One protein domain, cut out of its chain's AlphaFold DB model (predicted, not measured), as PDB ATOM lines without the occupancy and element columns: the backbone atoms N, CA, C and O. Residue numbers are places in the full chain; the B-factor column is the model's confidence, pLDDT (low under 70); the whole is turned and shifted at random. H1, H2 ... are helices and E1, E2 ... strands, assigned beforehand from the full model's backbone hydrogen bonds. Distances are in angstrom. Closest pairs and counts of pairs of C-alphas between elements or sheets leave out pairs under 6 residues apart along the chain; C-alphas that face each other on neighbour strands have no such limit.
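Overview. This is residues 29 to 108 and 193 to 314 of the 606 residues of an uncharacterized protein of Armatimonadetes bacterium (UniProt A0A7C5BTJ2). A strongly twisted, branched sheet of eight strands, E3 to E10, runs through the body, with H1 and H2 side by side over one face and H3 over the opposite face. The hairpin E1 E2 lies at one side, and from it a long loop, residues 45 to 68, swings round the outside to E3. The printed part has 202 residues with three named helices and ten named strands, in the order E1 E2 E3 H1 E4 H2 E5 H3 E6 E7 E8 E9 E10; neighbour strands are antiparallel, and the class is mixed, with under half of the residues in named elements. The whole is compact, with a radius of gyration of the C-alphas of 16.2 A, and spans 47 by 43 by 37 A.

Arrangement. E1, residues 29 to 34, and E2, residues 37 to 44, form an antiparallel hairpin, with N 32 and O 39 within hydrogen-bond range at 2.9 A. E3, residues 69 to 71, is an edge strand beside E7, residues 266 to 274, with N 273 and O 70 at 2.8 A. H1, residues 84 to 98, is over E6, residues 259 to 263, at a height of 8.3 A over the sheet; its closest C-alphas to E7 are those of Ser 85 and Thr 267, 5.0 A. E4, residues 199 to 201, and E10, residues 303 to 313, lie on opposite sides of E5, residues 228 to 235, with N 200 and O 233 at 2.8 A and N 308 and O 234 at 2.8 A. H2, residues 213 to 223, is on the same face as H1, over E5 and E10 at a height of 9.3 A. H1 and H2 are close but not clearly touching, the closest C-alphas being those of Val 89 and Ile 217, 7.6 A, at a shallow tilt of 35.0 degrees, only just short of steep. H3, residues 246 to 254, is on the opposite face, over E7. E6, E7, E8, residues 279 to 283, and E9, residues 291 to 294, make a meander, each strand the antiparallel neighbour of the one before, with N 261 and O 268 at 2.8 A, N 281 and O 272 at 2.8 A, and N 293 and O 280 at 2.9 A. E6 also neighbours E10, with N 262 and O 307 at 2.8 A. In H1, H2 and H3 every O i to N i+4 pair is within hydrogen-bond range.

Along the chain. E1 begins at C-alpha 29, (-7.262, 6.667, 23.401). E2 is 22.2 A long, H1 20.9 A, H2 15.0 A and E5 20.7 A. E7, 21.6 A, bends by 74 degrees at residue 271, and E10, 29.2 A, by 57 degrees at residue 306, ending at C-alpha 313, (2.481, 32.262, 14.944).

Size, cuts and confidence. The C-alphas farthest apart, those of Thr 66 and Thr 209, are 49.3 A apart. Residues 109 to 192 are not printed, and C-alphas 108 and 193 are 34.8 A apart across this cut. The links E2 to E3, E3 to H1 and E4 to H2 are long. Mean pLDDT of the printed part is 90.9; residues 54 to 61 and 238 to 241 are under 70.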
ATOM      1  N   ILE A  29      -8.623   6.532  23.942       75.44
ATOM      2  CA  ILE A  29      -7.262   6.667  23.401       75.44
ATOM      3  C   ILE A  29      -6.896   5.343  22.733       75.44
ATOM      4  O   ILE A  29      -6.812   4.311  23.404       75.44
ATOM      5  N   ARG A  30      -6.647   5.360  21.421       84.00
ATOM      6  CA  ARG A  30      -6.228   4.171  20.665       84.00
ATOM      7  C   ARG A  30      -4.743   4.227  20.357       84.00
ATOM      8  O   ARG A  30      -4.269   5.171  19.736       84.00
ATOM      9  N   GLU A  31      -4.004   3.197  20.749       88.38
ATOM     10  CA  GLU A  31      -2.608   3.070  20.337       88.38
ATOM     11  C   GLU A  31      -2.506   2.514  18.915       88.38
ATOM     12  O   GLU A  31      -3.208   1.573  18.540       88.38
ATOM     13  N   PHE A  32      -1.599   3.075  18.123       89.50
ATOM     14  CA  PHE A  32      -1.273   2.583  16.790       89.50
ATOM     15  C   PHE A  32       0.227   2.709  16.530       89.50
ATOM     16  O   PHE A  32       0.928   3.487  17.174       89.50
ATOM     17  N   THR A  33       0.747   1.934  15.579       89.00
ATOM     18  CA  THR A  33       2.166   1.979  15.215       89.00
ATOM     19  C   THR A  33       2.341   2.613  13.843       89.00
ATOM     20  O   THR A  33       1.726   2.182  12.870       89.00
ATOM     21  N   TYR A  34       3.236   3.592  13.748       89.12
ATOM     22  CA  TYR A  34       3.630   4.225  12.493       89.12
ATOM     23  C   TYR A  34       5.144   4.434  12.481       89.12
ATOM     24  O   TYR A  34       5.727   4.871  13.469       89.12
ATOM     25  N   GLY A  35       5.814   4.057  11.389       88.12
ATOM     26  CA  GLY A  35       7.275   4.198  11.283       88.12
ATOM     27  C   GLY A  35       8.075   3.490  12.392       88.12
ATOM     28  O   GLY A  35       9.185   3.912  12.700       88.12
ATOM     29  N   GLY A  36       7.518   2.444  13.018       87.25
ATOM     30  CA  GLY A  36       8.148   1.724  14.133       87.25
ATOM     31  C   GLY A  36       8.036   2.405  15.504       87.25
ATOM     32  O   GLY A  36       8.622   1.907  16.461       87.25
ATOM     33  N   GLN A  37       7.292   3.509  15.617       87.69
ATOM     34  CA  GLN A  37       6.965   4.173  16.882       87.69
ATOM     35  C   GLN A  37       5.489   3.960  17.234       87.69
ATOM     36  O   GLN A  37       4.653   3.818  16.339       87.69
ATOM     37  N   THR A  38       5.177   3.942  18.530       89.44
ATOM     38  CA  THR A  38       3.797   3.879  19.029       89.44
ATOM     39  C   THR A  38       3.261   5.289  19.231       89.44
ATOM     40  O   THR A  38       3.879   6.092  19.920       89.44
ATOM     41  N   PHE A  39       2.105   5.563  18.649       93.06
ATOM     42  CA  PHE A  39       1.359   6.807  18.764       93.06
ATOM     43  C   PHE A  39      -0.014   6.532  19.381       93.06
ATOM     44  O   PHE A  39      -0.457   5.387  19.466       93.06
ATOM     45  N   GLN A  40      -0.680   7.596  19.803       92.06
ATOM     46  CA  GLN A  40      -1.986   7.598  20.441       92.06
ATOM     47  C   GLN A  40      -2.933   8.469  19.613       92.06
ATOM     48  O   GLN A  40      -2.695   9.660  19.436       92.06
ATOM     49  N   GLU A  41      -3.993   7.865  19.092       92.75
ATOM     50  CA  GLU A  41      -5.128   8.557  18.491       92.75
ATOM     51  C   GLU A  41      -6.086   8.949  19.614       92.75
ATOM     52  O   GLU A  41      -6.634   8.085  20.302       92.75
ATOM     53  N   LEU A  42      -6.234  10.252  19.822       92.06
ATOM     54  CA  LEU A  42      -7.189  10.839  20.745       92.06
ATOM     55  C   LEU A  42      -8.393  11.345  19.952       92.06
ATOM     56  O   LEU A  42      -8.273  12.335  19.235       92.06
ATOM     57  N   ASP A  43      -9.531  10.674  20.103       92.38
ATOM     58  CA  ASP A  43     -10.810  11.090  19.523       92.38
ATOM     59  C   ASP A  43     -11.602  11.927  20.537       92.38
ATOM     60  O   ASP A  43     -12.153  11.401  21.514       92.38
ATOM     61  N   ILE A  44     -11.632  13.243  20.314       93.38
ATOM     62  CA  ILE A  44     -12.411  14.173  21.126       93.38
ATOM     63  C   ILE A  44     -13.846  14.223  20.589       93.38
ATOM     64  O   ILE A  44     -14.056  14.682  19.465       93.38
ATOM     65  N   PRO A  45     -14.853  13.821  21.386       92.44
ATOM     66  CA  PRO A  45     -16.249  13.882  20.979       92.44
ATOM     67  C   PRO A  45     -16.780  15.327  20.960       92.44
ATOM     68  O   PRO A  45     -16.152  16.233  21.508       92.44
ATOM     69  N   PRO A  46     -18.006  15.558  20.454       88.62
ATOM     70  CA  PRO A  46     -18.561  16.901  20.304       88.62
ATOM     71  C   PRO A  46     -18.672  17.638  21.632       88.62
ATOM     72  O   PRO A  46     -18.432  18.835  21.684       88.62
ATOM     73  N   SER A  47     -19.039  16.917  22.693       87.75
ATOM     74  CA  SER A  47     -19.167  17.409  24.069       87.75
ATOM     75  C   SER A  47     -19.912  18.740  24.224       87.75
ATOM     76  O   SER A  47     -19.345  19.702  24.748       87.75
ATOM     77  N   PRO A  48     -21.202  18.805  23.825       89.19
ATOM     78  CA  PRO A  48     -22.062  19.928  24.186       89.19
ATOM     79  C   PRO A  48     -22.236  20.024  25.716       89.19
ATOM     80  O   PRO A  48     -21.980  19.040  26.423       89.19
ATOM     81  N   PRO A  49     -22.706  21.173  26.242       86.19
ATOM     82  CA  PRO A  49     -22.934  21.351  27.672       86.19
ATOM     83  C   PRO A  49     -23.804  20.218  28.253       86.19
ATOM     84  O   PRO A  49     -24.883  19.947  27.716       86.19
ATOM     85  N   PRO A  50     -23.378  19.550  29.343       81.31
ATOM     86  CA  PRO A  50     -24.191  18.527  29.990       81.31
ATOM     87  C   PRO A  50     -25.527  19.106  30.496       81.31
ATOM     88  O   PRO A  50     -25.514  20.191  31.081       81.31
ATOM     89  N   PRO A  51     -26.663  18.390  30.360       73.44
ATOM     90  CA  PRO A  51     -27.981  18.892  30.774       73.44
ATOM     91  C   PRO A  51     -28.068  19.293  32.254       73.44
ATOM     92  O   PRO A  51     -28.742  20.260  32.590       73.44
ATOM     93  N   ASP A  52     -27.347  18.575  33.121       70.19
ATOM     94  CA  ASP A  52     -27.337  18.792  34.574       70.19
ATOM     95  C   ASP A  52     -26.149  19.657  35.042       70.19
ATOM     96  O   ASP A  52     -25.837  19.721  36.236       70.19
ATOM     97  N   ARG A  53     -25.440  20.316  34.114       72.44
ATOM     98  CA  ARG A  53     -24.333  21.214  34.459       72.44
ATOM     99  C   ARG A  53     -24.879  22.446  35.174       72.44
ATOM    100  O   ARG A  53     -25.624  23.240  34.606       72.44
ATOM    101  N   ILE A  54     -24.416  22.666  36.401       62.25
ATOM    102  CA  ILE A  54     -24.538  23.966  37.058       62.25
ATOM    103  C   ILE A  54     -23.435  24.852  36.478       62.25
ATOM    104  O   ILE A  54     -22.257  24.540  36.642       62.25
ATOM    105  N   ALA A  55     -23.799  25.931  35.780       59.97
ATOM    106  CA  ALA A  55     -22.826  26.911  35.306       59.97
ATOM    107  C   ALA A  55     -22.127  27.548  36.516       59.97
ATOM    108  O   ALA A  55     -22.722  28.344  37.244       59.97
ATOM    109  N   VAL A  56     -20.875  27.167  36.764       59.03
ATOM    110  CA  VAL A  56     -20.040  27.784  37.798       59.03
ATOM    111  C   VAL A  56     -19.180  28.833  37.111       59.03
ATOM    112  O   VAL A  56     -18.045  28.565  36.747       59.03
ATOM    113  N   SER A  57     -19.726  30.030  36.905       61.69
ATOM    114  CA  SER A  57     -18.898  31.163  36.491       61.69
ATOM    115  C   SER A  57     -18.109  31.639  37.703       61.69
ATOM    116  O   SER A  57     -18.692  32.146  38.666       61.69
ATOM    117  N   LEU A  58     -16.788  31.506  37.662       63.78
ATOM    118  CA  LEU A  58     -15.938  32.254  38.578       63.78
ATOM    119  C   LEU A  58     -15.882  33.714  38.103       63.78
ATOM    120  O   LEU A  58     -15.977  33.965  36.896       63.78
ATOM    121  N   PRO A  59     -15.763  34.698  39.012       63.09
ATOM    122  CA  PRO A  59     -15.355  36.031  38.595       63.09
ATOM    123  C   PRO A  59     -13.998  35.924  37.891       63.09
ATOM    124  O   PRO A  59     -13.136  35.166  38.342       63.09
ATOM    125  N   GLU A  60     -13.820  36.670  36.798       67.38
ATOM    126  CA  GLU A  60     -12.517  36.781  36.139       67.38
ATOM    127  C   GLU A  60     -11.455  37.120  37.197       67.38
ATOM    128  O   GLU A  60     -11.637  38.078  37.960       67.38
ATOM    129  N   PRO A  61     -10.375  36.333  37.306       68.00
ATOM    130  CA  PRO A  61      -9.342  36.595  38.291       68.00
ATOM    131  C   PRO A  61      -8.668  37.933  37.980       68.00
ATOM    132  O   PRO A  61      -8.266  38.198  36.848       68.00
ATOM    133  N   SER A  62      -8.478  38.778  38.991       72.00
ATOM    134  CA  SER A  62      -7.620  39.951  38.825       72.00
ATOM    135  C   SER A  62      -6.171  39.485  38.620       72.00
ATOM    136  O   SER A  62      -5.652  38.782  39.496       72.00
ATOM    137  N   PRO A  63      -5.486  39.873  37.524       76.38
ATOM    138  CA  PRO A  63      -4.068  39.581  37.354       76.38
ATOM    139  C   PRO A  63      -3.272  40.081  38.566       76.38
ATOM    140  O   PRO A  63      -3.453  41.215  39.013       76.38
ATOM    141  N   ASN A  64      -2.385  39.245  39.103       81.25
ATOM    142  CA  ASN A  64      -1.551  39.595  40.247       81.25
ATOM    143  C   ASN A  64      -0.196  38.894  40.123       81.25
ATOM    144  O   ASN A  64      -0.002  37.781  40.614       81.25
ATOM    145  N   SER A  65       0.754  39.573  39.480       75.75
ATOM    146  CA  SER A  65       2.107  39.056  39.248       75.75
ATOM    147  C   SER A  65       2.838  38.716  40.548       75.75
ATOM    148  O   SER A  65       3.574  37.737  40.598       75.75
ATOM    149  N   THR A  66       2.593  39.469  41.625       76.12
ATOM    150  CA  THR A  66       3.172  39.212  42.954       76.12
ATOM    151  C   THR A  66       2.642  37.916  43.571       76.12
ATOM    152  O   THR A  66       3.365  37.249  44.304       76.12
ATOM    153  N   ALA A  67       1.398  37.541  43.264       79.62
ATOM    154  CA  ALA A  67       0.789  36.280  43.689       79.62
ATOM    155  C   ALA A  67       1.015  35.124  42.694       79.62
ATOM    156  O   ALA A  67       0.510  34.028  42.917       79.62
ATOM    157  N   GLY A  68       1.750  35.348  41.597       86.62
ATOM    158  CA  GLY A  68       1.938  34.345  40.548       86.62
ATOM    159  C   GLY A  68       0.657  34.038  39.764       86.62
ATOM    160  O   GLY A  68       0.472  32.901  39.337       86.62
ATOM    161  N   ILE A  69      -0.229  35.027  39.602       90.88
ATOM    162  CA  ILE A  69      -1.470  34.921  38.825       90.88
ATOM    163  C   ILE A  69      -1.344  35.762  37.554       90.88
ATOM    164  O   ILE A  69      -1.164  36.983  37.633       90.88
ATOM    165  N   LYS A  70      -1.497  35.128  36.389       92.88
ATOM    166  CA  LYS A  70      -1.489  35.789  35.077       92.88
ATOM    167  C   LYS A  70      -2.650  35.295  34.225       92.88
ATOM    168  O   LYS A  70      -2.933  34.102  34.202       92.88
ATOM    169  N   ILE A  71      -3.281  36.218  33.508       92.06
ATOM    170  CA  ILE A  71      -4.266  35.935  32.463       92.06
ATOM    171  C   ILE A  71      -3.898  36.727  31.211       92.06
ATOM    172  O   ILE A  71      -3.422  37.861  31.307       92.06
ATOM    173  N   LEU A  72      -4.109  36.124  30.047       93.19
ATOM    174  CA  LEU A  72      -4.043  36.818  28.771       93.19
ATOM    175  C   LEU A  72      -5.278  37.723  28.652       93.19
ATOM    176  O   LEU A  72      -6.401  37.235  28.820       93.19
ATOM    177  N   PRO A  73      -5.098  39.034  28.420       89.25
ATOM    178  CA  PRO A  73      -6.224  39.946  28.277       89.25
ATOM    179  C   PRO A  73      -7.007  39.631  27.000       89.25
ATOM    180  O   PRO A  73      -6.481  39.018  26.075       89.25
ATOM    181  N   ASP A  74      -8.265  40.071  26.951       87.50
ATOM    182  CA  ASP A  74      -9.100  40.019  25.744       87.50
ATOM    183  C   ASP A  74      -9.357  38.618  25.158       87.50
ATOM    184  O   ASP A  74      -9.818  38.515  24.022       87.50
ATOM    185  N   MET A  75      -9.120  37.550  25.931       94.00
ATOM    186  CA  MET A  75      -9.425  36.174  25.541       94.00
ATOM    187  C   MET A  75     -10.945  35.976  25.366       94.00
ATOM    188  O   MET A  75     -11.663  36.021  26.379       94.00
ATOM    189  N   PRO A  76     -11.446  35.708  24.140       95.19
ATOM    190  CA  PRO A  76     -12.870  35.506  23.900       95.19
ATOM    191  C   PRO A  76     -13.429  34.296  24.647       95.19
ATOM    192  O   PRO A  76     -12.703  33.350  24.962       95.19
ATOM    193  N   ALA A  77     -14.733  34.320  24.906       94.19
ATOM    194  CA  ALA A  77     -15.455  33.233  25.550       94.19
ATOM    195  C   ALA A  77     -16.693  32.875  24.722       94.19
ATOM    196  O   ALA A  77     -17.618  33.677  24.592       94.19
ATOM    197  N   PHE A  78     -16.706  31.676  24.147       94.56
ATOM    198  CA  PHE A  78     -17.776  31.198  23.276       94.56
ATOM    199  C   PHE A  78     -18.507  30.030  23.924       94.56
ATOM    200  O   PHE A  78     -17.880  29.142  24.505       94.56
ATOM    201  N   ASP A  79     -19.835  30.029  23.790       92.69
ATOM    202  CA  ASP A  79     -20.607  28.812  24.010       92.69
ATOM    203  C   ASP A  79     -20.389  27.815  22.859       92.69
ATOM    204  O   ASP A  79     -19.788  28.124  21.826       92.69
ATOM    205  N   TRP A  80     -20.833  26.586  23.081       95.38
ATOM    206  CA  TRP A  80     -20.502  25.453  22.232       95.38
ATOM    207  C   TRP A  80     -21.019  25.627  20.797       95.38
ATOM    208  O   TRP A  80     -22.216  25.812  20.591       95.38
ATOM    209  N   CYS A  81     -20.132  25.499  19.808       95.44
ATOM    210  CA  CYS A  81     -20.418  25.659  18.381       95.44
ATOM    211  C   CYS A  81     -20.004  24.404  17.594       95.44
ATOM    212  O   CYS A  81     -18.870  24.307  17.129       95.44
ATOM    213  N   TYR A  82     -20.922  23.444  17.433       95.69
ATOM    214  CA  TYR A  82     -20.770  22.284  16.531       95.69
ATOM    215  C   TYR A  82     -19.531  21.392  16.784       95.69
ATOM    216  O   TYR A  82     -19.112  20.627  15.922       95.69
ATOM    217  N   GLY A  83     -18.966  21.456  17.993       96.31
ATOM    218  CA  GLY A  83     -17.823  20.667  18.455       96.31
ATOM    219  C   GLY A  83     -16.977  21.470  19.444       96.31
ATOM    220  O   GLY A  83     -16.739  22.662  19.242       96.31
ATOM    221  N   CYS A  84     -16.507  20.854  20.529       96.50
ATOM    222  CA  CYS A  84     -15.713  21.578  21.525       96.50
ATOM    223  C   CYS A  84     -14.336  21.990  20.987       96.50
ATOM    224  O   CYS A  84     -13.931  23.134  21.180       96.50
ATOM    225  N   SER A  85     -13.652  21.125  20.233       97.75
ATOM    226  CA  SER A  85     -12.353  21.436  19.625       97.75
ATOM    227  C   SER A  85     -12.400  22.624  18.657       97.75
ATOM    228  O   SER A  85     -11.646  23.573  18.886       97.75
ATOM    229  N   PRO A  86     -13.286  22.680  17.636       97.94
ATOM    230  CA  PRO A  86     -13.377  23.867  16.785       97.94
ATOM    231  C   PRO A  86     -13.866  25.108  17.545       97.94
ATOM    232  O   PRO A  86     -13.443  26.213  17.215       97.94
ATOM    233  N   THR A  87     -14.683  24.966  18.598       98.25
ATOM    234  CA  THR A  87     -15.077  26.100  19.462       98.25
ATOM    235  C   THR A  87     -13.881  26.666  20.231       98.25
ATOM    236  O   THR A  87     -13.670  27.880  20.251       98.25
ATOM    237  N   ALA A  88     -13.068  25.797  20.835       98.25
ATOM    238  CA  ALA A  88     -11.842  26.173  21.533       98.25
ATOM    239  C   ALA A  88     -10.852  26.849  20.576       98.25
ATOM    240  O   ALA A  88     -10.306  27.905  20.892       98.25
ATOM    241  N   VAL A  89     -10.692  26.306  19.367       98.38
ATOM    242  CA  VAL A  89      -9.893  26.941  18.313       98.38
ATOM    243  C   VAL A  89     -10.484  28.285  17.905       98.38
ATOM    244  O   VAL A  89      -9.733  29.239  17.749       98.38
ATOM    245  N   GLY A  90     -11.807  28.413  17.810       97.75
ATOM    246  CA  GLY A  90     -12.473  29.691  17.575       97.75
ATOM    247  C   GLY A  90     -12.071  30.750  18.603       97.75
ATOM    248  O   GLY A  90     -11.737  31.870  18.219       97.75
ATOM    249  N   MET A  91     -12.034  30.401  19.892       98.00
ATOM    250  CA  MET A  91     -11.595  31.316  20.955       98.00
ATOM    251  C   MET A  91     -10.092  31.625  20.879       98.00
ATOM    252  O   MET A  91      -9.705  32.786  20.987       98.00
ATOM    253  N   LEU A  92      -9.248  30.613  20.646       98.19
ATOM    254  CA  LEU A  92      -7.799  30.770  20.447       98.19
ATOM    255  C   LEU A  92      -7.489  31.719  19.276       98.19
ATOM    256  O   LEU A  92      -6.676  32.631  19.391       98.19
ATOM    257  N   MET A  93      -8.160  31.516  18.148       97.81
ATOM    258  CA  MET A  93      -7.989  32.309  16.934       97.81
ATOM    259  C   MET A  93      -8.593  33.707  17.105       97.81
ATOM    260  O   MET A  93      -7.983  34.692  16.703       97.81
ATOM    261  N   GLY A  94      -9.731  33.824  17.791       97.00
ATOM    262  CA  GLY A  94     -10.303  35.113  18.170       97.00
ATOM    263  C   GLY A  94      -9.383  35.940  19.073       97.00
ATOM    264  O   GLY A  94      -9.337  37.157  18.931       97.00
ATOM    265  N   TYR A  95      -8.605  35.305  19.954       97.00
ATOM    266  CA  TYR A  95      -7.560  35.993  20.712       97.00
ATOM    267  C   TYR A  95      -6.473  36.561  19.793       97.00
ATOM    268  O   TYR A  95      -6.172  37.751  19.885       97.00
ATOM    269  N   TYR A  96      -5.933  35.755  18.870       96.25
ATOM    270  CA  TYR A  96      -4.930  36.229  17.910       96.25
ATOM    271  C   TYR A  96      -5.453  37.387  17.050       96.25
ATOM    272  O   TYR A  96      -4.763  38.394  16.882       96.25
ATOM    273  N   ASP A  97      -6.688  37.293  16.565       95.62
ATOM    274  CA  ASP A  97      -7.342  38.367  15.818       95.62
ATOM    275  C   ASP A  97      -7.347  39.691  16.604       95.62
ATOM    276  O   ASP A  97      -6.856  40.721  16.135       95.62
ATOM    277  N   ARG A  98      -7.775  39.631  17.870       93.38
ATOM    278  CA  ARG A  98      -7.884  40.791  18.770       93.38
ATOM    279  C   ARG A  98      -6.542  41.421  19.140       93.38
ATOM    280  O   ARG A  98      -6.521  42.595  19.506       93.38
ATOM    281  N   ILE A  99      -5.429  40.694  19.026       91.31
ATOM    282  CA  ILE A  99      -4.081  41.226  19.296       91.31
ATOM    283  C   ILE A  99      -3.319  41.652  18.033       91.31
ATOM    284  O   ILE A  99      -2.168  42.077  18.146       91.31
ATOM    285  N   GLY A 100      -3.950  41.600  16.854       90.50
ATOM    286  CA  GLY A 100      -3.424  42.193  15.621       90.50
ATOM    287  C   GLY A 100      -3.389  41.273  14.402       90.50
ATOM    288  O   GLY A 100      -3.038  41.752  13.323       90.50
ATOM    289  N   TYR A 101      -3.747  39.992  14.532       93.25
ATOM    290  CA  TYR A 101      -3.836  39.058  13.403       93.25
ATOM    291  C   TYR A 101      -5.195  39.192  12.689       93.25
ATOM    292  O   TYR A 101      -5.952  38.233  12.563       93.25
ATOM    293  N   ASP A 102      -5.463  40.405  12.204       91.06
ATOM    294  CA  ASP A 102      -6.720  40.924  11.635       91.06
ATOM    295  C   ASP A 102      -7.326  40.176  10.430       91.06
ATOM    296  O   ASP A 102      -8.428  40.492   9.989       91.06
ATOM    297  N   LYS A 103      -6.627  39.193   9.856       92.81
ATOM    298  CA  LYS A 103      -7.146  38.336   8.775       92.81
ATOM    299  C   LYS A 103      -7.730  37.024   9.283       92.81
ATOM    300  O   LYS A 103      -8.256  36.256   8.474       92.81
ATOM    301  N   ILE A 104      -7.603  36.728  10.577       95.19
ATOM    302  CA  ILE A 104      -8.165  35.515  11.172       95.19
ATOM    303  C   ILE A 104      -9.688  35.576  11.131       95.19
ATOM    304  O   ILE A 104     -10.327  34.648  10.627       95.19
ATOM    305  N   TYR A 105     -10.271  36.669  11.621       93.88
ATOM    306  CA  TYR A 105     -11.701  36.899  11.546       93.88
ATOM    307  C   TYR A 105     -12.036  37.757  10.325       93.88
ATOM    308  O   TYR A 105     -11.716  38.935  10.249       93.88
ATOM    309  N   THR A 106     -12.715  37.165   9.345       86.25
ATOM    310  CA  THR A 106     -13.099  37.866   8.105       86.25
ATOM    311  C   THR A 106     -14.542  38.362   8.097       86.25
ATOM    312  O   THR A 106     -15.074  38.698   7.038       86.25
ATOM    313  N   GLY A 107     -15.191  38.358   9.255       84.62
ATOM    314  CA  GLY A 107     -16.585  38.739   9.413       84.62
ATOM    315  C   GLY A 107     -16.808  40.242   9.568       84.62
ATOM    316  O   GLY A 107     -15.935  40.950  10.070       84.62
ATOM    317  N   PRO A 108     -17.981  40.773   9.181       81.94
ATOM    318  CA  PRO A 108     -18.292  42.191   9.325       81.94
ATOM    319  C   PRO A 108     -18.650  42.609  10.763       81.94
ATOM    320  O   PRO A 108     -18.663  43.810  11.049       81.94
ATOM    321  N   CYS A 193      -3.207  13.448  17.359       96.25
ATOM    322  CA  CYS A 193      -2.142  12.459  17.457       96.25
ATOM    323  C   CYS A 193      -1.170  12.826  18.582       96.25
ATOM    324  O   CYS A 193      -0.555  13.890  18.557       96.25
ATOM    325  N   LEU A 194      -1.000  11.927  19.550       94.06
ATOM    326  CA  LEU A 194      -0.051  12.031  20.658       94.06
ATOM    327  C   LEU A 194       1.013  10.926  20.564       94.06
ATOM    328  O   LEU A 194       0.829   9.912  19.897       94.06
ATOM    329  N   ASN A 195       2.141  11.103  21.252       92.31
ATOM    330  CA  ASN A 195       3.195  10.087  21.375       92.31
ATOM    331  C   ASN A 195       3.701  10.061  22.819       92.31
ATOM    332  O   ASN A 195       4.823  10.481  23.123       92.31
ATOM    333  N   GLY A 196       2.815   9.676  23.742       87.31
ATOM    334  CA  GLY A 196       3.064   9.829  25.170       87.31
ATOM    335  C   GLY A 196       3.510  11.261  25.485       87.31
ATOM    336  O   GLY A 196       2.886  12.226  25.051       87.31
ATOM    337  N   GLY A 197       4.630  11.405  26.194       90.25
ATOM    338  CA  GLY A 197       5.193  12.714  26.533       90.25
ATOM    339  C   GLY A 197       6.043  13.387  25.443       90.25
ATOM    340  O   GLY A 197       6.567  14.476  25.689       90.25
ATOM    341  N   ALA A 198       6.242  12.769  24.276       93.12
ATOM    342  CA  ALA A 198       7.017  13.359  23.183       93.12
ATOM    343  C   ALA A 198       6.169  14.337  22.354       93.12
ATOM    344  O   ALA A 198       4.957  14.167  22.218       93.12
ATOM    345  N   ARG A 199       6.818  15.359  21.779       96.06
ATOM    346  CA  ARG A 199       6.166  16.289  20.847       96.06
ATOM    347  C   ARG A 199       5.900  15.595  19.516       96.06
ATOM    348  O   ARG A 199       6.815  15.033  18.914       96.06
ATOM    349  N   VAL A 200       4.661  15.684  19.050       97.06
ATOM    350  CA  VAL A 200       4.242  15.270  17.712       97.06
ATOM    351  C   VAL A 200       4.036  16.526  16.881       97.06
ATOM    352  O   VAL A 200       3.024  17.208  17.021       97.06
ATOM    353  N   TYR A 201       5.026  16.842  16.052       97.69
ATOM    354  CA  TYR A 201       5.012  18.010  15.178       97.69
ATOM    355  C   TYR A 201       4.182  17.756  13.923       97.69
ATOM    356  O   TYR A 201       4.413  16.752  13.251       97.69
ATOM    357  N   ASP A 202       3.264  18.678  13.625       97.75
ATOM    358  CA  ASP A 202       2.500  18.767  12.371       97.75
ATOM    359  C   ASP A 202       2.102  17.409  11.757       97.75
ATOM    360  O   ASP A 202       2.542  17.023  10.672       97.75
ATOM    361  N   TRP A 203       1.321  16.621  12.505       97.62
ATOM    362  CA  TRP A 203       1.055  15.235  12.136       97.62
ATOM    363  C   TRP A 203       0.198  15.113  10.870       97.62
ATOM    364  O   TRP A 203      -0.992  15.409  10.870       97.62
ATOM    365  N   THR A 204       0.788  14.547   9.819       97.06
ATOM    366  CA  THR A 204       0.113  14.247   8.540       97.06
ATOM    367  C   THR A 204       0.029  12.749   8.241       97.06
ATOM    368  O   THR A 204      -0.480  12.347   7.200       97.06
ATOM    369  N   GLY A 205       0.493  11.890   9.156       94.31
ATOM    370  CA  GLY A 205       0.625  10.446   8.922       94.31
ATOM    371  C   GLY A 205      -0.691   9.691   8.692       94.31
ATOM    372  O   GLY A 205      -0.654   8.542   8.253       94.31
ATOM    373  N   TRP A 206      -1.844  10.309   8.976       94.25
ATOM    374  CA  TRP A 206      -3.166   9.744   8.684       94.25
ATOM    375  C   TRP A 206      -3.779  10.216   7.358       94.25
ATOM    376  O   TRP A 206      -4.788   9.652   6.912       94.25
ATOM    377  N   GLU A 207      -3.209  11.236   6.719       95.00
ATOM    378  CA  GLU A 207      -3.758  11.761   5.475       95.00
ATOM    379  C   GLU A 207      -3.556  10.767   4.313       95.00
ATOM    380  O   GLU A 207      -2.540  10.069   4.253       95.00
ATOM    381  N   PRO A 208      -4.521  10.671   3.375       93.19
ATOM    382  CA  PRO A 208      -5.717  11.511   3.224       93.19
ATOM    383  C   PRO A 208      -6.969  10.971   3.942       93.19
ATOM    384  O   PRO A 208      -8.073  11.401   3.635       93.19
ATOM    385  N   THR A 209      -6.834   9.981   4.828       91.31
ATOM    386  CA  THR A 209      -7.994   9.256   5.387       91.31
ATOM    387  C   THR A 209      -8.529   9.824   6.689       91.31
ATOM    388  O   THR A 209      -9.717   9.686   6.946       91.31
ATOM    389  N   LYS A 210      -7.666  10.447   7.494       93.69
ATOM    390  CA  LYS A 210      -8.034  11.198   8.695       93.69
ATOM    391  C   LYS A 210      -7.153  12.429   8.805       93.69
ATOM    392  O   LYS A 210      -6.104  12.494   8.158       93.69
ATOM    393  N   ARG A 211      -7.552  13.363   9.662       95.69
ATOM    394  CA  ARG A 211      -6.813  14.596   9.897       95.69
ATOM    395  C   ARG A 211      -6.553  14.830  11.376       95.69
ATOM    396  O   ARG A 211      -7.441  14.669  12.200       95.69
ATOM    397  N   ASP A 212      -5.322  15.223  11.684       97.88
ATOM    398  CA  ASP A 212      -4.970  15.743  12.998       97.88
ATOM    399  C   ASP A 212      -5.463  17.188  13.137       97.88
ATOM    400  O   ASP A 212      -5.191  18.039  12.287       97.88
ATOM    401  N   GLY A 213      -6.170  17.475  14.226       97.88
ATOM    402  CA  GLY A 213      -6.735  18.788  14.495       97.88
ATOM    403  C   GLY A 213      -5.667  19.876  14.564       97.88
ATOM    404  O   GLY A 213      -5.887  20.972  14.064       97.88
ATOM    405  N   THR A 214      -4.478  19.583  15.091       98.50
ATOM    406  CA  THR A 214      -3.374  20.553  15.201       98.50
ATOM    407  C   THR A 214      -2.723  20.842  13.853       98.50
ATOM    408  O   THR A 214      -2.371  21.993  13.584       98.50
ATOM    409  N   HIS A 215      -2.629  19.847  12.969       98.56
ATOM    410  CA  HIS A 215      -2.319  20.074  11.555       98.56
ATOM    411  C   HIS A 215      -3.400  20.937  10.878       98.56
ATOM    412  O   HIS A 215      -3.096  21.905  10.184       98.56
ATOM    413  N   GLY A 216      -4.680  20.670  11.146       98.50
ATOM    414  CA  GLY A 216      -5.779  21.484  10.629       98.50
ATOM    415  C   GLY A 216      -5.744  22.944  11.086       98.50
ATOM    416  O   GLY A 216      -5.955  23.847  10.279       98.50
ATOM    417  N   ILE A 217      -5.405  23.211  12.351       98.62
ATOM    418  CA  ILE A 217      -5.237  24.585  12.848       98.62
ATOM    419  C   ILE A 217      -4.114  25.297  12.088       98.62
ATOM    420  O   ILE A 217      -4.278  26.462  11.719       98.62
ATOM    421  N   ARG A 218      -3.003  24.605  11.790       98.56
ATOM    422  CA  ARG A 218      -1.930  25.155  10.949       98.56
ATOM    423  C   ARG A 218      -2.466  25.576   9.581       98.56
ATOM    424  O   ARG A 218      -2.274  26.725   9.190       98.56
ATOM    425  N   LEU A 219      -3.172  24.677   8.895       98.56
ATOM    426  CA  LEU A 219      -3.750  24.958   7.577       98.56
ATOM    427  C   LEU A 219      -4.733  26.134   7.615       98.56
ATOM    428  O   LEU A 219      -4.717  26.973   6.714       98.56
ATOM    429  N   PHE A 220      -5.555  26.233   8.666       98.56
ATOM    430  CA  PHE A 220      -6.454  27.369   8.862       98.56
ATOM    431  C   PHE A 220      -5.668  28.681   8.962       98.56
ATOM    432  O   PHE A 220      -5.933  29.601   8.194       98.56
ATOM    433  N   VAL A 221      -4.671  28.767   9.847       98.38
ATOM    434  CA  VAL A 221      -3.862  29.985  10.038       98.38
ATOM    435  C   VAL A 221      -3.127  30.382   8.753       98.38
ATOM    436  O   VAL A 221      -3.145  31.551   8.359       98.38
ATOM    437  N   GLU A 222      -2.537  29.415   8.050       98.06
ATOM    438  CA  GLU A 222      -1.827  29.651   6.788       98.06
ATOM    439  C   GLU A 222      -2.770  30.089   5.661       98.06
ATOM    440  O   GLU A 222      -2.411  30.959   4.864       98.06
ATOM    441  N   SER A 223      -4.015  29.598   5.638       97.62
ATOM    442  CA  SER A 223      -5.043  30.071   4.698       97.62
ATOM    443  C   SER A 223      -5.388  31.556   4.881       97.62
ATOM    444  O   SER A 223      -5.821  32.216   3.936       97.62
ATOM    445  N   ARG A 224      -5.140  32.111   6.077       96.31
ATOM    446  CA  ARG A 224      -5.314  33.540   6.396       96.31
ATOM    447  C   ARG A 224      -4.078  34.384   6.072       96.31
ATOM    448  O   ARG A 224      -4.095  35.604   6.242       96.31
ATOM    449  N   GLY A 225      -3.024  33.762   5.540       96.25
ATOM    450  CA  GLY A 225      -1.787  34.423   5.130       96.25
ATOM    451  C   GLY A 225      -0.806  34.682   6.273       96.25
ATOM    452  O   GLY A 225       0.065  35.539   6.123       96.25
ATOM    453  N   TYR A 226      -0.947  33.975   7.399       97.25
ATOM    454  CA  TYR A 226       0.005  34.007   8.510       97.25
ATOM    455  C   TYR A 226       0.901  32.773   8.513       97.25
ATOM    456  O   TYR A 226       0.521  31.705   8.044       97.25
ATOM    457  N   THR A 227       2.099  32.914   9.072       97.56
ATOM    458  CA  THR A 227       3.061  31.815   9.179       97.56
ATOM    459  C   THR A 227       2.954  31.157  10.546       97.56
ATOM    460  O   THR A 227       3.101  31.835  11.563       97.56
ATOM    461  N   VAL A 228       2.784  29.837  10.575       98.12
ATOM    462  CA  VAL A 228       2.919  29.031  11.796       98.12
ATOM    463  C   VAL A 228       4.369  28.572  11.934       98.12
ATOM    464  O   VAL A 228       4.877  27.819  11.096       98.12
ATOM    465  N   THR A 229       5.047  29.046  12.979       97.44
ATOM    466  CA  THR A 229       6.457  28.733  13.256       97.44
ATOM    467  C   THR A 229       6.626  27.395  13.955       97.44
ATOM    468  O   THR A 229       7.620  26.713  13.725       97.44
ATOM    469  N   GLU A 230       5.656  27.007  14.780       97.12
ATOM    470  CA  GLU A 230       5.656  25.738  15.500       97.12
ATOM    471  C   GLU A 230       4.207  25.276  15.722       97.12
ATOM    472  O   GLU A 230       3.344  26.077  16.080       97.12
ATOM    473  N   ASN A 231       3.922  23.993  15.494       98.19
ATOM    474  CA  ASN A 231       2.668  23.365  15.906       98.19
ATOM    475  C   ASN A 231       2.908  21.915  16.322       98.19
ATOM    476  O   ASN A 231       3.515  21.141  15.576       98.19
ATOM    477  N   TYR A 232       2.439  21.539  17.509       98.44
ATOM    478  CA  TYR A 232       2.567  20.169  17.994       98.44
ATOM    479  C   TYR A 232       1.489  19.789  19.000       98.44
ATOM    480  O   TYR A 232       0.946  20.629  19.720       98.44
ATOM    481  N   ASN A 233       1.254  18.485  19.096       98.06
ATOM    482  CA  ASN A 233       0.580  17.871  20.230       98.06
ATOM    483  C   ASN A 233       1.614  17.268  21.182       98.06
ATOM    484  O   ASN A 233       2.655  16.768  20.746       98.06
ATOM    485  N   GLN A 234       1.337  17.283  22.480       96.44
ATOM    486  CA  GLN A 234       2.202  16.637  23.466       96.44
ATOM    487  C   GLN A 234       1.386  16.147  24.660       96.44
ATOM    488  O   GLN A 234       0.588  16.898  25.218       96.44
ATOM    489  N   GLY A 235       1.596  14.897  25.079       95.12
ATOM    490  CA  GLY A 235       0.991  14.386  26.305       95.12
ATOM    491  C   GLY A 235       1.574  15.095  27.523       95.12
ATOM    492  O   GLY A 235       2.768  15.412  27.561       95.12
ATOM    493  N   ILE A 236       0.740  15.369  28.522       93.31
ATOM    494  CA  ILE A 236       1.198  16.052  29.735       93.31
ATOM    495  C   ILE A 236       1.916  15.100  30.692       93.31
ATOM    496  O   ILE A 236       1.787  13.879  30.613       93.31
ATOM    497  N   THR A 237       2.596  15.676  31.679       83.50
ATOM    498  CA  THR A 237       3.054  14.949  32.867       83.50
ATOM    499  C   THR A 237       2.632  15.647  34.150       83.50
ATOM    500  O   THR A 237       2.586  16.878  34.242       83.50
ATOM    501  N   THR A 238       2.299  14.844  35.161       69.00
ATOM    502  CA  THR A 238       2.041  15.320  36.526       69.00
ATOM    503  C   THR A 238       3.330  15.416  37.353       69.00
ATOM    504  O   THR A 238       3.347  16.115  38.371       69.00
ATOM    505  N   GLY A 239       4.412  14.767  36.897       60.56
ATOM    506  CA  GLY A 239       5.765  14.836  37.457       60.56
ATOM    507  C   GLY A 239       6.675  15.840  36.734       60.56
ATOM    508  O   GLY A 239       6.221  16.636  35.920       60.56
ATOM    509  N   SER A 240       7.974  15.814  37.044       54.72
ATOM    510  CA  SER A 240       8.962  16.778  36.515       54.72
ATOM    511  C   SER A 240       9.677  16.323  35.235       54.72
ATOM    512  O   SER A 240      10.580  17.013  34.768       54.72
ATOM    513  N   SER A 241       9.356  15.143  34.700       57.84
ATOM    514  CA  SER A 241      10.019  14.588  33.518       57.84
ATOM    515  C   SER A 241       9.051  13.813  32.623       57.84
ATOM    516  O   SER A 241       8.109  13.185  33.108       57.84
ATOM    517  N   GLY A 242       9.312  13.881  31.311       72.00
ATOM    518  CA  GLY A 242       8.589  13.175  30.250       72.00
ATOM    519  C   GLY A 242       7.169  13.689  30.020       72.00
ATOM    520  O   GLY A 242       6.253  13.163  30.629       72.00
ATOM    521  N   GLY A 243       6.981  14.666  29.128       90.81
ATOM    522  CA  GLY A 243       5.677  15.269  28.809       90.81
ATOM    523  C   GLY A 243       5.672  16.787  28.947       90.81
ATOM    524  O   GLY A 243       6.657  17.371  29.391       90.81
ATOM    525  N   PHE A 244       4.560  17.414  28.571       95.81
ATOM    526  CA  PHE A 244       4.336  18.849  28.746       95.81
ATOM    527  C   PHE A 244       3.998  19.149  30.216       95.81
ATOM    528  O   PHE A 244       3.055  18.583  30.783       95.81
ATOM    529  N   THR A 245       4.795  19.993  30.866       95.69
ATOM    530  CA  THR A 245       4.689  20.289  32.301       95.69
ATOM    531  C   THR A 245       3.847  21.538  32.568       95.69
ATOM    532  O   THR A 245       3.594  22.352  31.684       95.69
ATOM    533  N   PHE A 246       3.453  21.748  33.829       95.31
ATOM    534  CA  PHE A 246       2.828  23.013  34.234       95.31
ATOM    535  C   PHE A 246       3.771  24.211  34.045       95.31
ATOM    536  O   PHE A 246       3.313  25.314  33.773       95.31
ATOM    537  N   GLN A 247       5.085  24.004  34.177       94.62
ATOM    538  CA  GLN A 247       6.055  25.075  33.965       94.62
ATOM    539  C   GLN A 247       6.142  25.464  32.486       94.62
ATOM    540  O   GLN A 247       6.250  26.651  32.193       94.62
ATOM    541  N   ASP A 248       6.027  24.496  31.571       96.12
ATOM    542  CA  ASP A 248       5.941  24.775  30.136       96.12
ATOM    543  C   ASP A 248       4.670  25.578  29.824       96.12
ATOM    544  O   ASP A 248       4.744  26.601  29.154       96.12
ATOM    545  N   TYR A 249       3.520  25.200  30.405       97.19
ATOM    546  CA  TYR A 249       2.276  25.975  30.293       97.19
ATOM    547  C   TYR A 249       2.430  27.418  30.785       97.19
ATOM    548  O   TYR A 249       1.998  28.352  30.113       97.19
ATOM    549  N   VAL A 250       3.066  27.614  31.945       96.25
ATOM    550  CA  VAL A 250       3.370  28.953  32.470       96.25
ATOM    551  C   VAL A 250       4.217  29.739  31.470       96.25
ATOM    552  O   VAL A 250       3.894  30.889  31.198       96.25
ATOM    553  N   SER A 251       5.245  29.125  30.876       96.75
ATOM    554  CA  SER A 251       6.099  29.770  29.872       96.75
ATOM    555  C   SER A 251       5.358  30.140  28.579       96.75
ATOM    556  O   SER A 251       5.627  31.206  28.022       96.75
ATOM    557  N   GLU A 252       4.400  29.322  28.131       97.75
ATOM    558  CA  GLU A 252       3.524  29.640  26.991       97.75
ATOM    559  C   GLU A 252       2.658  30.872  27.278       97.75
ATOM    560  O   GLU A 252       2.719  31.870  26.553       97.75
ATOM    561  N   ILE A 253       1.926  30.859  28.398       97.25
ATOM    562  CA  ILE A 253       1.107  32.000  28.830       97.25
ATOM    563  C   ILE A 253       1.982  33.236  29.058       97.25
ATOM    564  O   ILE A 253       1.579  34.361  28.750       97.25
ATOM    565  N   ASP A 254       3.198  33.057  29.576       95.44
ATOM    566  CA  ASP A 254       4.106  34.170  29.799       95.44
ATOM    567  C   ASP A 254       4.531  34.862  28.508       95.44
ATOM    568  O   ASP A 254       4.651  36.092  28.493       95.44
ATOM    569  N   SER A 255       4.646  34.075  27.442       93.44
ATOM    570  CA  SER A 255       4.977  34.497  26.082       93.44
ATOM    571  C   SER A 255       3.759  34.966  25.276       93.44
ATOM    572  O   SER A 255       3.887  35.243  24.087       93.44
ATOM    573  N   GLY A 256       2.578  35.072  25.897       93.88
ATOM    574  CA  GLY A 256       1.360  35.518  25.218       93.88
ATOM    575  C   GLY A 256       0.677  34.440  24.374       93.88
ATOM    576  O   GLY A 256      -0.137  34.774  23.521       93.88
ATOM    577  N   CYS A 257       1.014  33.163  24.568       95.75
ATOM    578  CA  CYS A 257       0.499  32.056  23.765       95.75
ATOM    579  C   CYS A 257      -0.529  31.246  24.574       95.75
ATOM    580  O   CYS A 257      -0.151  30.587  25.544       95.75
ATOM    581  N   PRO A 258      -1.831  31.280  24.222       97.56
ATOM    582  CA  PRO A 258      -2.819  30.400  24.834       97.56
ATOM    583  C   PRO A 258      -2.575  28.955  24.386       97.56
ATOM    584  O   PRO A 258      -2.084  28.703  23.286       97.56
ATOM    585  N   VAL A 259      -2.960  27.993  25.222       98.44
ATOM    586  CA  VAL A 259      -2.704  26.566  24.973       98.44
ATOM    587  C   VAL A 259      -4.021  25.812  24.910       98.44
ATOM    588  O   VAL A 259      -4.867  25.965  25.792       98.44
ATOM    589  N   LEU A 260      -4.205  24.963  23.899       98.50
ATOM    590  CA  LEU A 260      -5.337  24.042  23.889       98.50
ATOM    591  C   LEU A 260      -5.070  22.912  24.876       98.50
ATOM    592  O   LEU A 260      -4.055  22.222  24.783       98.50
ATOM    593  N   LEU A 261      -5.992  22.716  25.808       97.88
ATOM    594  CA  LEU A 261      -5.942  21.653  26.799       97.88
ATOM    595  C   LEU A 261      -6.816  20.504  26.310       97.88
ATOM    596  O   LEU A 261      -8.028  20.671  26.149       97.88
ATOM    597  N   GLN A 262      -6.196  19.350  26.084       96.31
ATOM    598  CA  GLN A 262      -6.860  18.139  25.620       96.31
ATOM    599  C   GLN A 262      -7.199  17.259  26.816       96.31
ATOM    600  O   GLN A 262      -6.319  16.781  27.543       96.31
ATOM    601  N   LEU A 263      -8.491  17.069  27.041       93.62
ATOM    602  CA  LEU A 263      -9.037  16.172  28.045       93.62
ATOM    603  C   LEU A 263      -9.601  14.932  27.357       93.62
ATOM    604  O   LEU A 263      -9.892  14.956  26.169       93.62
ATOM    605  N   THR A 264      -9.810  13.857  28.113       89.69
ATOM    606  CA  THR A 264     -10.326  12.588  27.574       89.69
ATOM    607  C   THR A 264     -11.583  12.754  26.712       89.69
ATOM    608  O   THR A 264     -11.710  12.063  25.714       89.69
ATOM    609  N   ASN A 265     -12.493  13.667  27.066       90.56
ATOM    610  CA  ASN A 265     -13.738  13.885  26.328       90.56
ATOM    611  C   ASN A 265     -13.908  15.325  25.834       90.56
ATOM    612  O   ASN A 265     -15.023  15.691  25.471       90.56
ATOM    613  N   HIS A 266     -12.891  16.187  25.895       94.00
ATOM    614  CA  HIS A 266     -13.118  17.620  25.683       94.00
ATOM    615  C   HIS A 266     -11.861  18.393  25.309       94.00
ATOM    616  O   HIS A 266     -10.773  18.063  25.769       94.00
ATOM    617  N   THR A 267     -12.031  19.494  24.583       96.75
ATOM    618  CA  THR A 267     -10.969  20.479  24.355       96.75
ATOM    619  C   THR A 267     -11.367  21.808  24.988       96.75
ATOM    620  O   THR A 267     -12.487  22.283  24.811       96.75
ATOM    621  N   MET A 268     -10.435  22.426  25.709       96.44
ATOM    622  CA  MET A 268     -10.587  23.761  26.301       96.44
ATOM    623  C   MET A 268      -9.408  24.647  25.905       96.44
ATOM    624  O   MET A 268      -8.385  24.143  25.447       96.44
ATOM    625  N   VAL A 269      -9.509  25.959  26.129       97.69
ATOM    626  CA  VAL A 269      -8.354  26.861  25.979       97.69
ATOM    627  C   VAL A 269      -7.870  27.314  27.345       97.69
ATOM    628  O   VAL A 269      -8.621  27.937  28.089       97.69
ATOM    629  N   GLY A 270      -6.614  27.028  27.668       97.25
ATOM    630  CA  GLY A 270      -5.899  27.637  28.780       97.25
ATOM    631  C   GLY A 270      -5.373  29.014  28.379       97.25
ATOM    632  O   GLY A 270      -4.651  29.136  27.391       97.25
ATOM    633  N   TYR A 271      -5.741  30.046  29.137       96.31
ATOM    634  CA  TYR A 271      -5.377  31.445  28.861       96.31
ATOM    635  C   TYR A 271      -4.752  32.149  30.072       96.31
ATOM    636  O   TYR A 271      -4.505  33.351  30.051       96.31
ATOM    637  N   GLY A 272      -4.500  31.414  31.150       95.62
ATOM    638  CA  GLY A 272      -3.938  31.963  32.373       95.62
ATOM    639  C   GLY A 272      -3.570  30.893  33.386       95.62
ATOM    640  O   GLY A 272      -3.934  29.727  33.232       95.62
ATOM    641  N   TYR A 273      -2.886  31.282  34.453       95.56
ATOM    642  CA  TYR A 273      -2.540  30.381  35.547       95.56
ATOM    643  C   TYR A 273      -2.585  31.047  36.926       95.56
ATOM    644  O   TYR A 273      -2.453  32.264  37.059       95.56
ATOM    645  N   ASP A 274      -2.721  30.209  37.953       94.06
ATOM    646  CA  ASP A 274      -2.338  30.479  39.341       94.06
ATOM    647  C   ASP A 274      -1.201  29.517  39.701       94.06
ATOM    648  O   ASP A 274      -1.398  28.299  39.805       94.06
ATOM    649  N   ALA A 275       0.007  30.062  39.852       92.88
ATOM    650  CA  ALA A 275       1.212  29.271  40.054       92.88
ATOM    651  C   ALA A 275       1.255  28.609  41.437       92.88
ATOM    652  O   ALA A 275       1.738  27.482  41.560       92.88
ATOM    653  N   ALA A 276       0.730  29.280  42.467       90.50
ATOM    654  CA  ALA A 276       0.751  28.782  43.840       90.50
ATOM    655  C   ALA A 276      -0.147  27.550  43.996       90.50
ATOM    656  O   ALA A 276       0.229  26.583  44.658       90.50
ATOM    657  N   ASN A 277      -1.307  27.572  43.339       90.25
ATOM    658  CA  ASN A 277      -2.292  26.494  43.398       90.25
ATOM    659  C   ASN A 277      -2.189  25.502  42.228       90.25
ATOM    660  O   ASN A 277      -2.950  24.535  42.180       90.25
ATOM    661  N   ARG A 278      -1.252  25.716  41.290       93.19
ATOM    662  CA  ARG A 278      -1.095  24.928  40.053       93.19
ATOM    663  C   ARG A 278      -2.404  24.810  39.262       93.19
ATOM    664  O   ARG A 278      -2.761  23.725  38.794       93.19
ATOM    665  N   LEU A 279      -3.130  25.920  39.135       93.25
ATOM    666  CA  LEU A 279      -4.377  25.992  38.373       93.25
ATOM    667  C   LEU A 279      -4.125  26.624  37.005       93.25
ATOM    668  O   LEU A 279      -3.388  27.602  36.899       93.25
ATOM    669  N   ALA A 280      -4.785  26.099  35.978       94.38
ATOM    670  CA  ALA A 280      -4.976  26.775  34.702       94.38
ATOM    671  C   ALA A 280      -6.331  27.496  34.716       94.38
ATOM    672  O   ALA A 280      -7.337  26.890  35.086       94.38
ATOM    673  N   TYR A 281      -6.363  28.763  34.302       94.06
ATOM    674  CA  TYR A 281      -7.598  29.455  33.935       94.06
ATOM    675  C   TYR A 281      -7.985  29.047  32.519       94.06
ATOM    676  O   TYR A 281      -7.146  29.089  31.613       94.06
ATOM    677  N   VAL A 282      -9.237  28.623  32.340       94.19
ATOM    678  CA  VAL A 282      -9.701  27.989  31.104       94.19
ATOM    679  C   VAL A 282     -10.996  28.600  30.581       94.19
ATOM    680  O   VAL A 282     -11.864  29.018  31.350       94.19
ATOM    681  N   ARG A 283     -11.125  28.605  29.254       93.38
ATOM    682  CA  ARG A 283     -12.391  28.746  28.535       93.38
ATOM    683  C   ARG A 283     -12.890  27.355  28.166       93.38
ATOM    684  O   ARG A 283     -12.223  26.648  27.407       93.38
ATOM    685  N   ASP A 284     -14.027  26.959  28.731       90.88
ATOM    686  CA  ASP A 284     -14.483  25.566  28.730       90.88
ATOM    687  C   ASP A 284     -15.372  25.186  27.537       90.88
ATOM    688  O   ASP A 284     -15.780  24.036  27.445       90.88
ATOM    689  N   THR A 285     -15.674  26.109  26.619       93.12
ATOM    690  CA  THR A 285     -16.582  25.935  25.459       93.12
ATOM    691  C   THR A 285     -18.049  25.656  25.807       93.12
ATOM    692  O   THR A 285     -18.867  25.547  24.901       93.12
ATOM    693  N   TRP A 286     -18.418  25.510  27.080       92.25
ATOM    694  CA  TRP A 286     -19.795  25.220  27.484       92.25
ATOM    695  C   TRP A 286     -20.569  26.473  27.861       92.25
ATOM    696  O   TRP A 286     -21.792  26.507  27.720       92.25
ATOM    697  N   ASP A 287     -19.869  27.496  28.338       89.75
ATOM    698  CA  ASP A 287     -20.413  28.829  28.517       89.75
ATOM    699  C   ASP A 287     -19.360  29.914  28.266       89.75
ATOM    700  O   ASP A 287     -18.244  29.665  27.814       89.75
ATOM    701  N   ARG A 288     -19.760  31.155  28.539       89.75
ATOM    702  CA  ARG A 288     -18.946  32.356  28.339       89.75
ATOM    703  C   ARG A 288     -18.255  32.818  29.629       89.75
ATOM    704  O   ARG A 288     -17.818  33.961  29.718       89.75
ATOM    705  N   GLY A 289     -18.240  31.971  30.655       87.06
ATOM    706  CA  GLY A 289     -17.663  32.254  31.961       87.06
ATOM    707  C   GLY A 289     -16.170  31.941  32.038       87.06
ATOM    708  O   GLY A 289     -15.549  31.419  31.107       87.06
ATOM    709  N   SER A 290     -15.591  32.265  33.191       85.75
ATOM    710  CA  SER A 290     -14.224  31.878  33.538       85.75
ATOM    711  C   SER A 290     -14.227  30.673  34.448       85.75
ATOM    712  O   SER A 290     -14.985  30.608  35.419       85.75
ATOM    713  N   HIS A 291     -13.314  29.754  34.158       90.31
ATOM    714  CA  HIS A 291     -13.183  28.491  34.866       90.31
ATOM    715  C   HIS A 291     -11.738  28.254  35.269       90.31
ATOM    716  O   HIS A 291     -10.812  28.857  34.723       90.31
ATOM    717  N   THR A 292     -11.535  27.343  36.216       91.44
ATOM    718  CA  THR A 292     -10.205  26.843  36.566       91.44
ATOM    719  C   THR A 292     -10.162  25.326  36.525       91.44
ATOM    720  O   THR A 292     -11.153  24.645  36.785       91.44
ATOM    721  N   MET A 293      -8.987  24.790  36.214       91.56
ATOM    722  CA  MET A 293      -8.697  23.364  36.282       91.56
ATOM    723  C   MET A 293      -7.341  23.158  36.952       91.56
ATOM    724  O   MET A 293      -6.357  23.805  36.593       91.56
ATOM    725  N   ALA A 294      -7.271  22.239  37.917       93.31
ATOM    726  CA  ALA A 294      -5.991  21.813  38.471       93.31
ATOM    727  C   ALA A 294      -5.147  21.146  37.379       93.31
ATOM    728  O   ALA A 294      -5.637  20.275  36.657       93.31
ATOM    729  N   TRP A 295      -3.880  21.539  37.253       94.12
ATOM    730  CA  TRP A 295      -3.019  21.013  36.201       94.12
ATOM    731  C   TRP A 295      -2.871  19.491  36.294       94.12
ATOM    732  O   TRP A 295      -2.379  18.961  37.290       94.12
ATOM    733  N   GLY A 296      -3.272  18.799  35.226       91.00
ATOM    734  CA  GLY A 296      -3.238  17.336  35.142       91.00
ATOM    735  C   GLY A 296      -4.352  16.631  35.920       91.00
ATOM    736  O   GLY A 296      -4.341  15.408  36.021       91.00
ATOM    737  N   GLY A 297      -5.297  17.388  36.482       90.44
ATOM    738  CA  GLY A 297      -6.495  16.862  37.122       90.44
ATOM    739  C   GLY A 297      -7.619  16.555  36.131       90.44
ATOM    740  O   GLY A 297      -7.454  16.625  34.911       90.44
ATOM    741  N   SER A 298      -8.785  16.225  36.682       90.50
ATOM    742  CA  SER A 298     -10.023  16.041  35.921       90.50
ATOM    743  C   SER A 298     -10.929  17.268  36.022       90.50
ATOM    744  O   SER A 298     -10.924  17.967  37.036       90.50
ATOM    745  N   TYR A 299     -11.745  17.500  34.994       89.25
ATOM    746  CA  TYR A 299     -12.709  18.599  34.927       89.25
ATOM    747  C   TYR A 299     -14.122  18.053  34.686       89.25
ATOM    748  O   TYR A 299     -14.547  17.846  33.553       89.25
ATOM    749  N   GLY A 300     -14.858  17.762  35.763       86.44
ATOM    750  CA  GLY A 300     -16.235  17.256  35.680       86.44
ATOM    751  C   GLY A 300     -16.399  16.092  34.690       86.44
ATOM    752  O   GLY A 300     -15.643  15.122  34.723       86.44
ATOM    753  N   THR A 301     -17.376  16.203  33.785       86.81
ATOM    754  CA  THR A 301     -17.636  15.214  32.721       86.81
ATOM    755  C   THR A 301     -16.699  15.332  31.515       86.81
ATOM    756  O   THR A 301     -16.699  14.438  30.670       86.81
ATOM    757  N   ALA A 302     -15.886  16.391  31.428       86.75
ATOM    758  CA  ALA A 302     -14.899  16.569  30.359       86.75
ATOM    759  C   ALA A 302     -13.749  15.548  30.451       86.75
ATOM    760  O   ALA A 302     -13.067  15.284  29.464       86.75
ATOM    761  N   GLY A 303     -13.564  14.929  31.621       89.00
ATOM    762  CA  GLY A 303     -12.571  13.882  31.846       89.00
ATOM    763  C   GLY A 303     -11.248  14.422  32.377       89.00
ATOM    764  O   GLY A 303     -11.203  15.477  33.010       89.00
ATOM    765  N   THR A 304     -10.177  13.656  32.177       90.69
ATOM    766  CA  THR A 304      -8.840  13.959  32.703       90.69
ATOM    767  C   THR A 304      -8.017  14.702  31.664       90.69
ATOM    768  O   THR A 304      -8.091  14.370  30.485       90.69
ATOM    769  N   HIS A 305      -7.228  15.687  32.090       93.50
ATOM    770  CA  HIS A 305      -6.259  16.365  31.233       93.50
ATOM    771  C   HIS A 305      -5.158  15.377  30.820       93.50
ATOM    772  O   HIS A 305      -4.503  14.789  31.678       93.50
ATOM    773  N   ILE A 306      -4.986  15.161  29.518       92.81
ATOM    774  CA  ILE A 306      -4.109  14.115  28.962       92.81
ATOM    775  C   ILE A 306      -3.033  14.671  28.033       92.81
ATOM    776  O   ILE A 306      -1.969  14.067  27.899       92.81
ATOM    777  N   GLY A 307      -3.258  15.834  27.430       95.12
ATOM    778  CA  GLY A 307      -2.318  16.432  26.495       95.12
ATOM    779  C   GLY A 307      -2.613  17.896  26.234       95.12
ATOM    780  O   GLY A 307      -3.605  18.445  26.707       95.12
ATOM    781  N   VAL A 308      -1.746  18.511  25.448       98.00
ATOM    782  CA  VAL A 308      -1.920  19.867  24.944       98.00
ATOM    783  C   VAL A 308      -1.723  19.904  23.438       98.00
ATOM    784  O   VAL A 308      -1.005  19.065  22.883       98.00
ATOM    785  N   SER A 309      -2.305  20.916  22.808       98.50
ATOM    786  CA  SER A 309      -1.935  21.343  21.460       98.50
ATOM    787  C   SER A 309      -1.418  22.777  21.523       98.50
ATOM    788  O   SER A 309      -2.075  23.663  22.078       98.50
ATOM    789  N   VAL A 310      -0.224  22.993  20.978       98.44
ATOM    790  CA  VAL A 310       0.468  24.286  20.954       98.44
ATOM    791  C   VAL A 310       0.588  24.750  19.511       98.44
ATOM    792  O   VAL A 310       0.933  23.957  18.635       98.44
ATOM    793  N   ILE A 311       0.290  26.030  19.279       97.88
ATOM    794  CA  ILE A 311       0.383  26.701  17.983       97.88
ATOM    795  C   ILE A 311       1.110  28.030  18.197       97.88
ATOM    796  O   ILE A 311       0.631  28.879  18.944       97.88
ATOM    797  N   HIS A 312       2.236  28.233  17.517       97.38
ATOM    798  CA  HIS A 312       2.972  29.496  17.515       97.38
ATOM    799  C   HIS A 312       2.895  30.155  16.146       97.38
ATOM    800  O   HIS A 312       3.209  29.542  15.122       97.38
ATOM    801  N   LEU A 313       2.493  31.423  16.136       96.69
ATOM    802  CA  LEU A 313       2.481  32.262  14.944       96.69
ATOM    803  C   LEU A 313       3.753  33.109  14.906       96.69
ATOM    804  O   LEU A 313       4.244  33.570  15.937       96.69
ATOM    805  N   ALA A 314       4.268  33.348  13.701       95.69
ATOM    806  CA  ALA A 314       5.334  34.319  13.506       95.69
ATOM    807  C   ALA A 314       4.853  35.710  13.961       95.69
ATOM    808  O   ALA A 314       3.747  36.108  13.585       95.69
TER     809      ALA A 314